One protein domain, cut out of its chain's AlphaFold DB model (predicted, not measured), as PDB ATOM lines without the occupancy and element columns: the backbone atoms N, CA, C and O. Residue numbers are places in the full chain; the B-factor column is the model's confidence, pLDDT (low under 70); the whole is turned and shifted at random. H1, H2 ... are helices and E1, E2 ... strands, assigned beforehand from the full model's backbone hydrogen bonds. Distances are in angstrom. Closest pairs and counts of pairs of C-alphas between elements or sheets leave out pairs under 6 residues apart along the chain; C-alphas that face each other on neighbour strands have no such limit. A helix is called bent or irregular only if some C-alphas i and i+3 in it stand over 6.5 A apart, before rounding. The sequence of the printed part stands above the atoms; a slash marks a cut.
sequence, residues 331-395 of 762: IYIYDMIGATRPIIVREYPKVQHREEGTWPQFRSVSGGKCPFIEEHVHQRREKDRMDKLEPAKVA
ATOM      1  N   ILE A 331      22.982  83.003 153.514       89.31
ATOM      2  CA  ILE A 331      22.455  82.200 154.614       89.31
ATOM      3  C   ILE A 331      22.820  80.747 154.316       89.31
ATOM      4  O   ILE A 331      22.416  80.195 153.289       89.31
ATOM      5  N   TYR A 332      23.583  80.144 155.224       89.50
ATOM      6  CA  TYR A 332      23.989  78.743 155.178       89.50
ATOM      7  C   TYR A 332      23.563  78.068 156.484       89.50
ATOM      8  O   TYR A 332      24.126  78.342 157.542       89.50
ATOM      9  N   ILE A 333      22.533  77.224 156.413       91.56
ATOM     10  CA  ILE A 333      22.024  76.441 157.543       91.56
ATOM     11  C   ILE A 333      22.330  74.977 157.265       91.56
ATOM     12  O   ILE A 333      21.827  74.400 156.300       91.56
ATOM     13  N   TYR A 334      23.135  74.382 158.134       91.00
ATOM     14  CA  TYR A 334      23.560  72.993 158.079       91.00
ATOM     15  C   TYR A 334      23.415  72.355 159.462       91.00
ATOM     16  O   TYR A 334      23.402  73.044 160.482       91.00
ATOM     17  N   ASP A 335      23.279  71.036 159.483       92.56
ATOM     18  CA  ASP A 335      23.340  70.238 160.702       92.56
ATOM     19  C   ASP A 335      24.767  70.270 161.272       92.56
ATOM     20  O   ASP A 335      25.728  70.010 160.549       92.56
ATOM     21  N   MET A 336      24.907  70.556 162.571       84.38
ATOM     22  CA  MET A 336      26.199  70.607 163.271       84.38
ATOM     23  C   MET A 336      26.996  69.298 163.182       84.38
ATOM     24  O   MET A 336      28.217  69.324 163.321       84.38
ATOM     25  N   ILE A 337      26.322  68.163 162.978       88.12
ATOM     26  CA  ILE A 337      26.946  66.838 162.847       88.12
ATOM     27  C   ILE A 337      27.401  66.583 161.394       88.12
ATOM     28  O   ILE A 337      28.208  65.691 161.142       88.12
ATOM     29  N   GLY A 338      26.909  67.361 160.421       81.50
ATOM     30  CA  GLY A 338      27.196  67.175 158.995       81.50
ATOM     31  C   GLY A 338      26.587  65.903 158.386       81.50
ATOM     32  O   GLY A 338      26.876  65.579 157.237       81.50
ATOM     33  N   ALA A 339      25.739  65.182 159.129       83.44
ATOM     34  CA  ALA A 339      25.131  63.924 158.692       83.44
ATOM     35  C   ALA A 339      24.055  64.124 157.610       83.44
ATOM     36  O   ALA A 339      23.688  63.184 156.903       83.44
ATOM     37  N   THR A 340      23.543  65.348 157.473       85.44
ATOM     38  CA  THR A 340      22.531  65.730 156.485       85.44
ATOM     39  C   THR A 340      23.039  66.840 155.562       85.44
ATOM     40  O   THR A 340      23.908  67.635 155.917       85.44
ATOM     41  N   ARG A 341      22.494  66.896 154.337       85.00
ATOM     42  CA  ARG A 341      22.750  68.006 153.403       85.00
ATOM     43  C   ARG A 341      22.243  69.327 154.008       85.00
ATOM     44  O   ARG A 341      21.243  69.296 154.725       85.00
ATOM     45  N   PRO A 342      22.879  70.476 153.705       89.12
ATOM     46  CA  PRO A 342      22.468  71.765 154.253       89.12
ATOM     47  C   PRO A 342      20.995  72.065 153.945       89.12
ATOM     48  O   PRO A 342      20.535  71.921 152.814       89.12
ATOM     49  N   ILE A 343      20.272  72.479 154.985       87.62
ATOM     50  CA  ILE A 343      18.820  72.693 154.996       87.62
ATOM     51  C   ILE A 343      18.461  73.960 154.211       87.62
ATOM     52  O   ILE A 343      17.457  73.988 153.502       87.62
ATOM     53  N   ILE A 344      19.294  75.003 154.313       88.31
ATOM     54  CA  ILE A 344      19.181  76.222 153.505       88.31
ATOM     55  C   ILE A 344      20.568  76.616 153.003       88.31
ATOM     56  O   ILE A 344      21.484  76.826 153.795       88.31
ATOM     57  N   VAL A 345      20.689  76.790 151.688       89.56
ATOM     58  CA  VAL A 345      21.809  77.481 151.041       89.56
ATOM     59  C   VAL A 345      21.210  78.585 150.180       89.56
ATOM     60  O   VAL A 345      20.523  78.297 149.200       89.56
ATOM     61  N   ARG A 346      21.418  79.849 150.555       87.62
ATOM     62  CA  ARG A 346      20.890  80.999 149.806       87.62
ATOM     63  C   ARG A 346      21.884  82.149 149.795       87.62
ATOM     64  O   ARG A 346      22.161  82.736 150.834       87.62
ATOM     65  N   GLU A 347      22.357  82.503 148.608       89.06
ATOM     66  CA  GLU A 347      23.125  83.723 148.360       89.06
ATOM     67  C   GLU A 347      22.182  84.871 147.955       89.06
ATOM     68  O   GLU A 347      21.156  84.647 147.306       89.06
ATOM     69  N   TYR A 348      22.524  86.099 148.343       87.19
ATOM     70  CA  TYR A 348      21.834  87.331 147.969       87.19
ATOM     71  C   TYR A 348      22.778  88.237 147.160       87.19
ATOM     72  O   TYR A 348      23.966  88.317 147.479       87.19
ATOM     73  N   PRO A 349      22.285  88.958 146.135       84.31
ATOM     74  CA  PRO A 349      23.122  89.838 145.325       84.31
ATOM     75  C   PRO A 349      23.665  91.003 146.161       84.31
ATOM     76  O   PRO A 349      22.916  91.667 146.875       84.31
ATOM     77  N   LYS A 350      24.969  91.282 146.054       80.75
ATOM     78  CA  LYS A 350      25.618  92.405 146.746       80.75
ATOM     79  C   LYS A 350      25.260  93.739 146.075       80.75
ATOM     80  O   LYS A 350      25.816  94.071 145.031       80.75
ATOM     81  N   VAL A 351      24.362  94.502 146.694       81.44
ATOM     82  CA  VAL A 351      24.027  95.887 146.308       81.44
ATOM     83  C   VAL A 351      25.084  96.898 146.779       81.44
ATOM     84  O   VAL A 351      25.955  96.563 147.587       81.44
ATOM     85  N   GLN A 352      25.019  98.132 146.264       79.00
ATOM     86  CA  GLN A 352      25.973  99.203 146.592       79.00
ATOM     87  C   GLN A 352      25.678  99.825 147.963       79.00
ATOM     88  O   GLN A 352      26.556  99.839 148.828       79.00
ATOM     89  N   HIS A 353      24.440 100.269 148.197       76.75
ATOM     90  CA  HIS A 353      23.997 100.690 149.523       76.75
ATOM     91  C   HIS A 353      23.451  99.484 150.278       76.75
ATOM     92  O   HIS A 353      22.556  98.795 149.800       76.75
ATOM     93  N   ARG A 354      23.968  99.227 151.486       69.69
ATOM     94  CA  ARG A 354      23.580  98.061 152.305       69.69
ATOM     95  C   ARG A 354      22.055  97.956 152.478       69.69
ATOM     96  O   ARG A 354      21.500  96.867 152.471       69.69
ATOM     97  N   GLU A 355      21.392  99.098 152.612       74.00
ATOM     98  CA  GLU A 355      19.944  99.229 152.802       74.00
ATOM     99  C   GLU A 355      19.103  98.838 151.576       74.00
ATOM    100  O   GLU A 355      17.937  98.500 151.740       74.00
ATOM    101  N   GLU A 356      19.659  98.783 150.368       72.56
ATOM    102  CA  GLU A 356      18.938  98.316 149.167       72.56
ATOM    103  C   GLU A 356      18.914  96.773 149.069       72.56
ATOM    104  O   GLU A 356      18.409  96.192 148.109       72.56
ATOM    105  N   GLY A 357      19.492  96.080 150.059       78.69
ATOM    106  CA  GLY A 357      19.659  94.634 150.058       78.69
ATOM    107  C   GLY A 357      18.353  93.872 150.281       78.69
ATOM    108  O   GLY A 357      17.635  94.099 151.253       78.69
ATOM    109  N   THR A 358      18.097  92.880 149.423       77.06
ATOM    110  CA  THR A 358      16.980  91.920 149.558       77.06
ATOM    111  C   THR A 358      17.249  90.819 150.602       77.06
ATOM    112  O   THR A 358      16.441  89.905 150.770       77.06
ATOM    113  N   TRP A 359      18.397  90.860 151.288       81.75
ATOM    114  CA  TRP A 359      18.678  90.016 152.452       81.75
ATOM    115  C   TRP A 359      17.925  90.538 153.689       81.75
ATOM    116  O   TRP A 359      17.648  91.735 153.777       81.75
ATOM    117  N   PRO A 360      17.603  89.686 154.681       76.94
ATOM    118  CA  PRO A 360      16.990  90.153 155.922       76.94
ATOM    119  C   PRO A 360      17.926  91.128 156.650       76.94
ATOM    120  O   PRO A 360      19.011  90.760 157.101       76.94
ATOM    121  N   GLN A 361      17.499  92.384 156.761       75.38
ATOM    122  CA  GLN A 361      18.233  93.461 157.417       75.38
ATOM    123  C   GLN A 361      17.316  94.220 158.370       75.38
ATOM    124  O   GLN A 361      16.167  94.495 158.040       75.38
ATOM    125  N   PHE A 362      17.857  94.600 159.528       75.81
ATOM    126  CA  PHE A 362      17.231  95.570 160.416       75.81
ATOM    127  C   PHE A 362      17.312  96.972 159.807       75.81
ATOM    128  O   PHE A 362      18.398  97.475 159.507       75.81
ATOM    129  N   ARG A 363      16.149  97.590 159.635       75.50
ATOM    130  CA  ARG A 363      15.935  98.935 159.106       75.50
ATOM    131  C   ARG A 363      15.430  99.823 160.240       75.50
ATOM    132  O   ARG A 363      14.657  99.375 161.087       75.50
ATOM    133  N   SER A 364      15.847 101.084 160.262       75.06
ATOM    134  CA  SER A 364      15.241 102.090 161.135       75.06
ATOM    135  C   SER A 364      13.863 102.451 160.582       75.06
ATOM    136  O   SER A 364      13.781 103.121 159.556       75.06
ATOM    137  N   VAL A 365      12.794 101.997 161.240       76.56
ATOM    138  CA  VAL A 365      11.408 102.297 160.847       76.56
ATOM    139  C   VAL A 365      10.714 103.075 161.963       76.56
ATOM    140  O   VAL A 365      10.766 102.690 163.135       76.56
ATOM    141  N   SER A 366      10.054 104.173 161.608       78.44
ATOM    142  CA  SER A 366       9.307 105.014 162.542       78.44
ATOM    143  C   SER A 366       8.104 104.287 163.165       78.44
ATOM    144  O   SER A 366       7.467 103.419 162.565       78.44
ATOM    145  N   GLY A 367       7.770 104.656 164.407       74.94
ATOM    146  CA  GLY A 367       6.526 104.233 165.064       74.94
ATOM    147  C   GLY A 367       6.454 102.770 165.522       74.94
ATOM    148  O   GLY A 367       5.350 102.266 165.703       74.94
ATOM    149  N   GLY A 368       7.585 102.078 165.705       79.88
ATOM    150  CA  GLY A 368       7.605 100.699 166.229       79.88
ATOM    151  C   GLY A 368       7.100  99.638 165.242       79.88
ATOM    152  O   GLY A 368       6.643  98.575 165.656       79.88
ATOM    153  N   LYS A 369       7.154  99.945 163.943       82.50
ATOM    154  CA  LYS A 369       6.797  99.047 162.835       82.50
ATOM    155  C   LYS A 369       7.898  97.993 162.601       82.50
ATOM    156  O   LYS A 369       9.002  98.105 163.130       82.50
ATOM    157  N   CYS A 370       7.599  96.959 161.809       81.06
ATOM    158  CA  CYS A 370       8.478  95.804 161.589       81.06
ATOM    159  C   CYS A 370       9.862  96.196 161.015       81.06
ATOM    160  O   CYS A 370       9.923  96.621 159.860       81.06
ATOM    161  N   PRO A 371      10.985  95.958 161.726       78.50
ATOM    162  CA  PRO A 371      12.318  96.354 161.255       78.50
ATOM    163  C   PRO A 371      12.811  95.664 159.976       78.50
ATOM    164  O   PRO A 371      13.817  96.088 159.423       78.50
ATOM    165  N   PHE A 372      12.161  94.591 159.518       78.75
ATOM    166  CA  PHE A 372      12.556  93.855 158.308       78.75
ATOM    167  C   PHE A 372      11.853  94.342 157.033       78.75
ATOM    168  O   PHE A 372      12.224  93.929 155.936       78.75
ATOM    169  N   ILE A 373      10.833  95.194 157.165       79.19
ATOM    170  CA  ILE A 373      10.059  95.742 156.048       79.19
ATOM    171  C   ILE A 373      10.529  97.178 155.799       79.19
ATOM    172  O   ILE A 373      10.826  97.921 156.731       79.19
ATOM    173  N   GLU A 374      10.620  97.579 154.534       78.31
ATOM    174  CA  GLU A 374      11.016  98.942 154.194       78.31
ATOM    175  C   GLU A 374       9.971  99.978 154.601       78.31
ATOM    176  O   GLU A 374       8.762  99.781 154.447       78.31
ATOM    177  N   GLU A 375      10.442 101.132 155.075       78.94
ATOM    178  CA  GLU A 375       9.553 102.206 155.502       78.94
ATOM    179  C   GLU A 375       8.681 102.717 154.344       78.94
ATOM    180  O   GLU A 375       7.516 103.032 154.565       78.94
ATOM    181  N   HIS A 376       9.172 102.669 153.099       78.69
ATOM    182  CA  HIS A 376       8.382 103.004 151.911       78.69
ATOM    183  C   HIS A 376       7.156 102.076 151.733       78.69
ATOM    184  O   HIS A 376       6.094 102.526 151.300       78.69
ATOM    185  N   VAL A 377       7.267 100.790 152.100       80.81
ATOM    186  CA  VAL A 377       6.158  99.818 152.055       80.81
ATOM    187  C   VAL A 377       5.161 100.114 153.172       80.81
ATOM    188  O   VAL A 377       3.949 100.075 152.953       80.81
ATOM    189  N   HIS A 378       5.655 100.462 154.362       80.81
ATOM    190  CA  HIS A 378       4.807 100.896 155.468       80.81
ATOM    191  C   HIS A 378       4.059 102.201 155.153       80.81
ATOM    192  O   HIS A 378       2.856 102.262 155.390       80.81
ATOM    193  N   GLN A 379       4.729 103.200 154.570       82.75
ATOM    194  CA  GLN A 379       4.119 104.455 154.122       82.75
ATOM    195  C   GLN A 379       3.090 104.221 153.008       82.75
ATOM    196  O   GLN A 379       2.002 104.793 153.069       82.75
ATOM    197  N   ARG A 380       3.374 103.342 152.031       86.06
ATOM    198  CA  ARG A 380       2.400 102.977 150.987       86.06
ATOM    199  C   ARG A 380       1.149 102.346 151.595       86.06
ATOM    200  O   ARG A 380       0.066 102.867 151.378       86.06
ATOM    201  N   ARG A 381       1.291 101.315 152.438       86.25
ATOM    202  CA  ARG A 381       0.150 100.669 153.120       86.25
ATOM    203  C   ARG A 381      -0.642 101.640 154.002       86.25
ATOM    204  O   ARG A 381      -1.850 101.488 154.149       86.25
ATOM    205  N   GLU A 382       0.021 102.623 154.604       84.25
ATOM    206  CA  GLU A 382      -0.625 103.660 155.412       84.25
ATOM    207  C   GLU A 382      -1.403 104.659 154.542       84.25
ATOM    208  O   GLU A 382      -2.553 104.966 154.862       84.25
ATOM    209  N   LYS A 383      -0.852 105.059 153.387       87.12
ATOM    210  CA  LYS A 383      -1.579 105.825 152.368       87.12
ATOM    211  C   LYS A 383      -2.764 105.035 151.802       87.12
ATOM    212  O   LYS A 383      -3.874 105.548 151.823       87.12
ATOM    213  N   ASP A 384      -2.573 103.782 151.396       86.19
ATOM    214  CA  ASP A 384      -3.642 102.921 150.867       86.19
ATOM    215  C   ASP A 384      -4.788 102.741 151.883       86.19
ATOM    216  O   ASP A 384      -5.947 102.570 151.501       86.19
ATOM    217  N   ARG A 385      -4.482 102.775 153.189       85.12
ATOM    218  CA  ARG A 385      -5.480 102.780 154.271       85.12
ATOM    219  C   ARG A 385      -6.167 104.145 154.425       85.12
ATOM    220  O   ARG A 385      -7.366 104.156 154.682       85.12
ATOM    221  N   MET A 386      -5.470 105.271 154.250       84.50
ATOM    222  CA  MET A 386      -6.097 106.605 154.229       84.50
ATOM    223  C   MET A 386      -7.009 106.787 153.010       84.50
ATOM    224  O   MET A 386      -8.181 107.108 153.185       84.50
ATOM    225  N   ASP A 387      -6.519 106.490 151.805       87.06
ATOM    226  CA  ASP A 387      -7.255 106.641 150.542       87.06
ATOM    227  C   ASP A 387      -8.541 105.780 150.519       87.06
ATOM    228  O   ASP A 387      -9.552 106.182 149.945       87.06
ATOM    229  N   LYS A 388      -8.551 104.627 151.212       83.69
ATOM    230  CA  LYS A 388      -9.756 103.795 151.433       83.69
ATOM    231  C   LYS A 388     -10.729 104.352 152.482       83.69
ATOM    232  O   LYS A 388     -11.902 103.985 152.462       83.69
ATOM    233  N   LEU A 389     -10.269 105.200 153.403       80.62
ATOM    234  CA  LEU A 389     -11.088 105.795 154.469       80.62
ATOM    235  C   LEU A 389     -11.671 107.163 154.085       80.62
ATOM    236  O   LEU A 389     -12.739 107.510 154.585       80.62
ATOM    237  N   GLU A 390     -11.030 107.923 153.194       76.00
ATOM    238  CA  GLU A 390     -11.570 109.193 152.683       76.00
ATOM    239  C   GLU A 390     -12.999 109.094 152.104       76.00
ATOM    240  O   GLU A 390     -13.849 109.862 152.560       76.00
ATOM    241  N   PRO A 391     -13.353 108.155 151.195       75.19
ATOM    242  CA  PRO A 391     -14.718 108.080 150.662       75.19
ATOM    243  C   PRO A 391     -15.771 107.778 151.740       75.19
ATOM    244  O   PRO A 391     -16.897 108.266 151.648       75.19
ATOM    245  N   ALA A 392     -15.410 107.041 152.799       68.75
ATOM    246  CA  ALA A 392     -16.299 106.807 153.937       68.75
ATOM    247  C   ALA A 392     -16.536 108.094 154.750       68.75
ATOM    248  O   ALA A 392     -17.679 108.397 155.087       68.75
ATOM    249  N   LYS A 393     -15.486 108.892 154.997       67.62
ATOM    250  CA  LYS A 393     -15.594 110.193 155.685       67.62
ATOM    251  C   LYS A 393     -16.407 111.210 154.882       67.62
ATOM    252  O   LYS A 393     -17.155 111.982 155.476       67.62
ATOM    253  N   VAL A 394     -16.270 111.228 153.554       69.25
ATOM    254  CA  VAL A 394     -17.065 112.105 152.675       69.25
ATOM    255  C   VAL A 394     -18.544 111.713 152.743       69.25
ATOM    256  O   VAL A 394     -19.371 112.558 153.080       69.25
ATOM    257  N   ALA A 395     -18.867 110.428 152.571       68.31
ATOM    258  CA  ALA A 395     -20.243 109.931 152.666       68.31
ATOM    259  C   ALA A 395     -20.873 110.099 154.068       68.31
ATOM    260  O   ALA A 395     -22.090 110.244 154.187       68.31
TER     261      ALA A 395
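AT A GLANCE: This is residues 331 to 395 of the 762 residues of the protein "Dfp1/Him1, central region-domain-containing protein" of Sphaerosporella brunnea (UniProt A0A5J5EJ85). A small two-stranded hairpin, E1 and E2, lies at one end of a long, drawn-out model, and one helix, H1, lies at the other, with a looped stretch without named elements, residues 348 to 374, between them. Residues 380 to 395 of H1 stick out as a free arm. The printed part has 65 residues with two named strands and then one named helix, in the order E1, E2, H1; the sheet, E1 - E2, is antiparallel. The class is mixed, helices and strands, with 28 residues, under half, in named elements. The whole is extended, with a radius of gyration of the C-alphas of 19.3 A and spans of 65 by 28 by 20 A.

HOW THE PARTS SIT: E1, residues 331 to 333, and E2, residues 344 to 347, form a hairpin, antiparallel at 163 degrees between their directions. C-alphas 332 and 345 face each other at 4.8 A. N 331 and O 346, at 2.8 A, and N 344 and O 333, at 3.3 A, are within hydrogen-bond range. H1, residues 375 to 395, is apart from E1. In H1, 15 of 17 O i to N i+4 pairs are within hydrogen-bond range.

IN THESE COORDINATES: E1 begins at C-alpha 331 (22.455, 82.200, 154.614) and is 6.5 A long from first to last C-alpha. E2 measures 9.9 A from C-alpha 344 to C-alpha 347. H1 measures 30.9 A, from C-alpha 375 (9.553, 102.206, 155.502) to C-alpha 395 (-20.243, 109.931, 152.666). It is irregular, but only just: C-alphas 388 and 391 are 6.6 A apart.

THE WHOLE: The two C-alphas farthest apart, those of Ala 339 and Ala 395, are 64.9 A apart. The printed part has no cut. The link from E1 to E2 is short, with 10 residues, and that from E2 to H1 is long, with 27. The mean pLDDT of the printed part is 81.2; residue 354 and residues 392 to 395 are under 70.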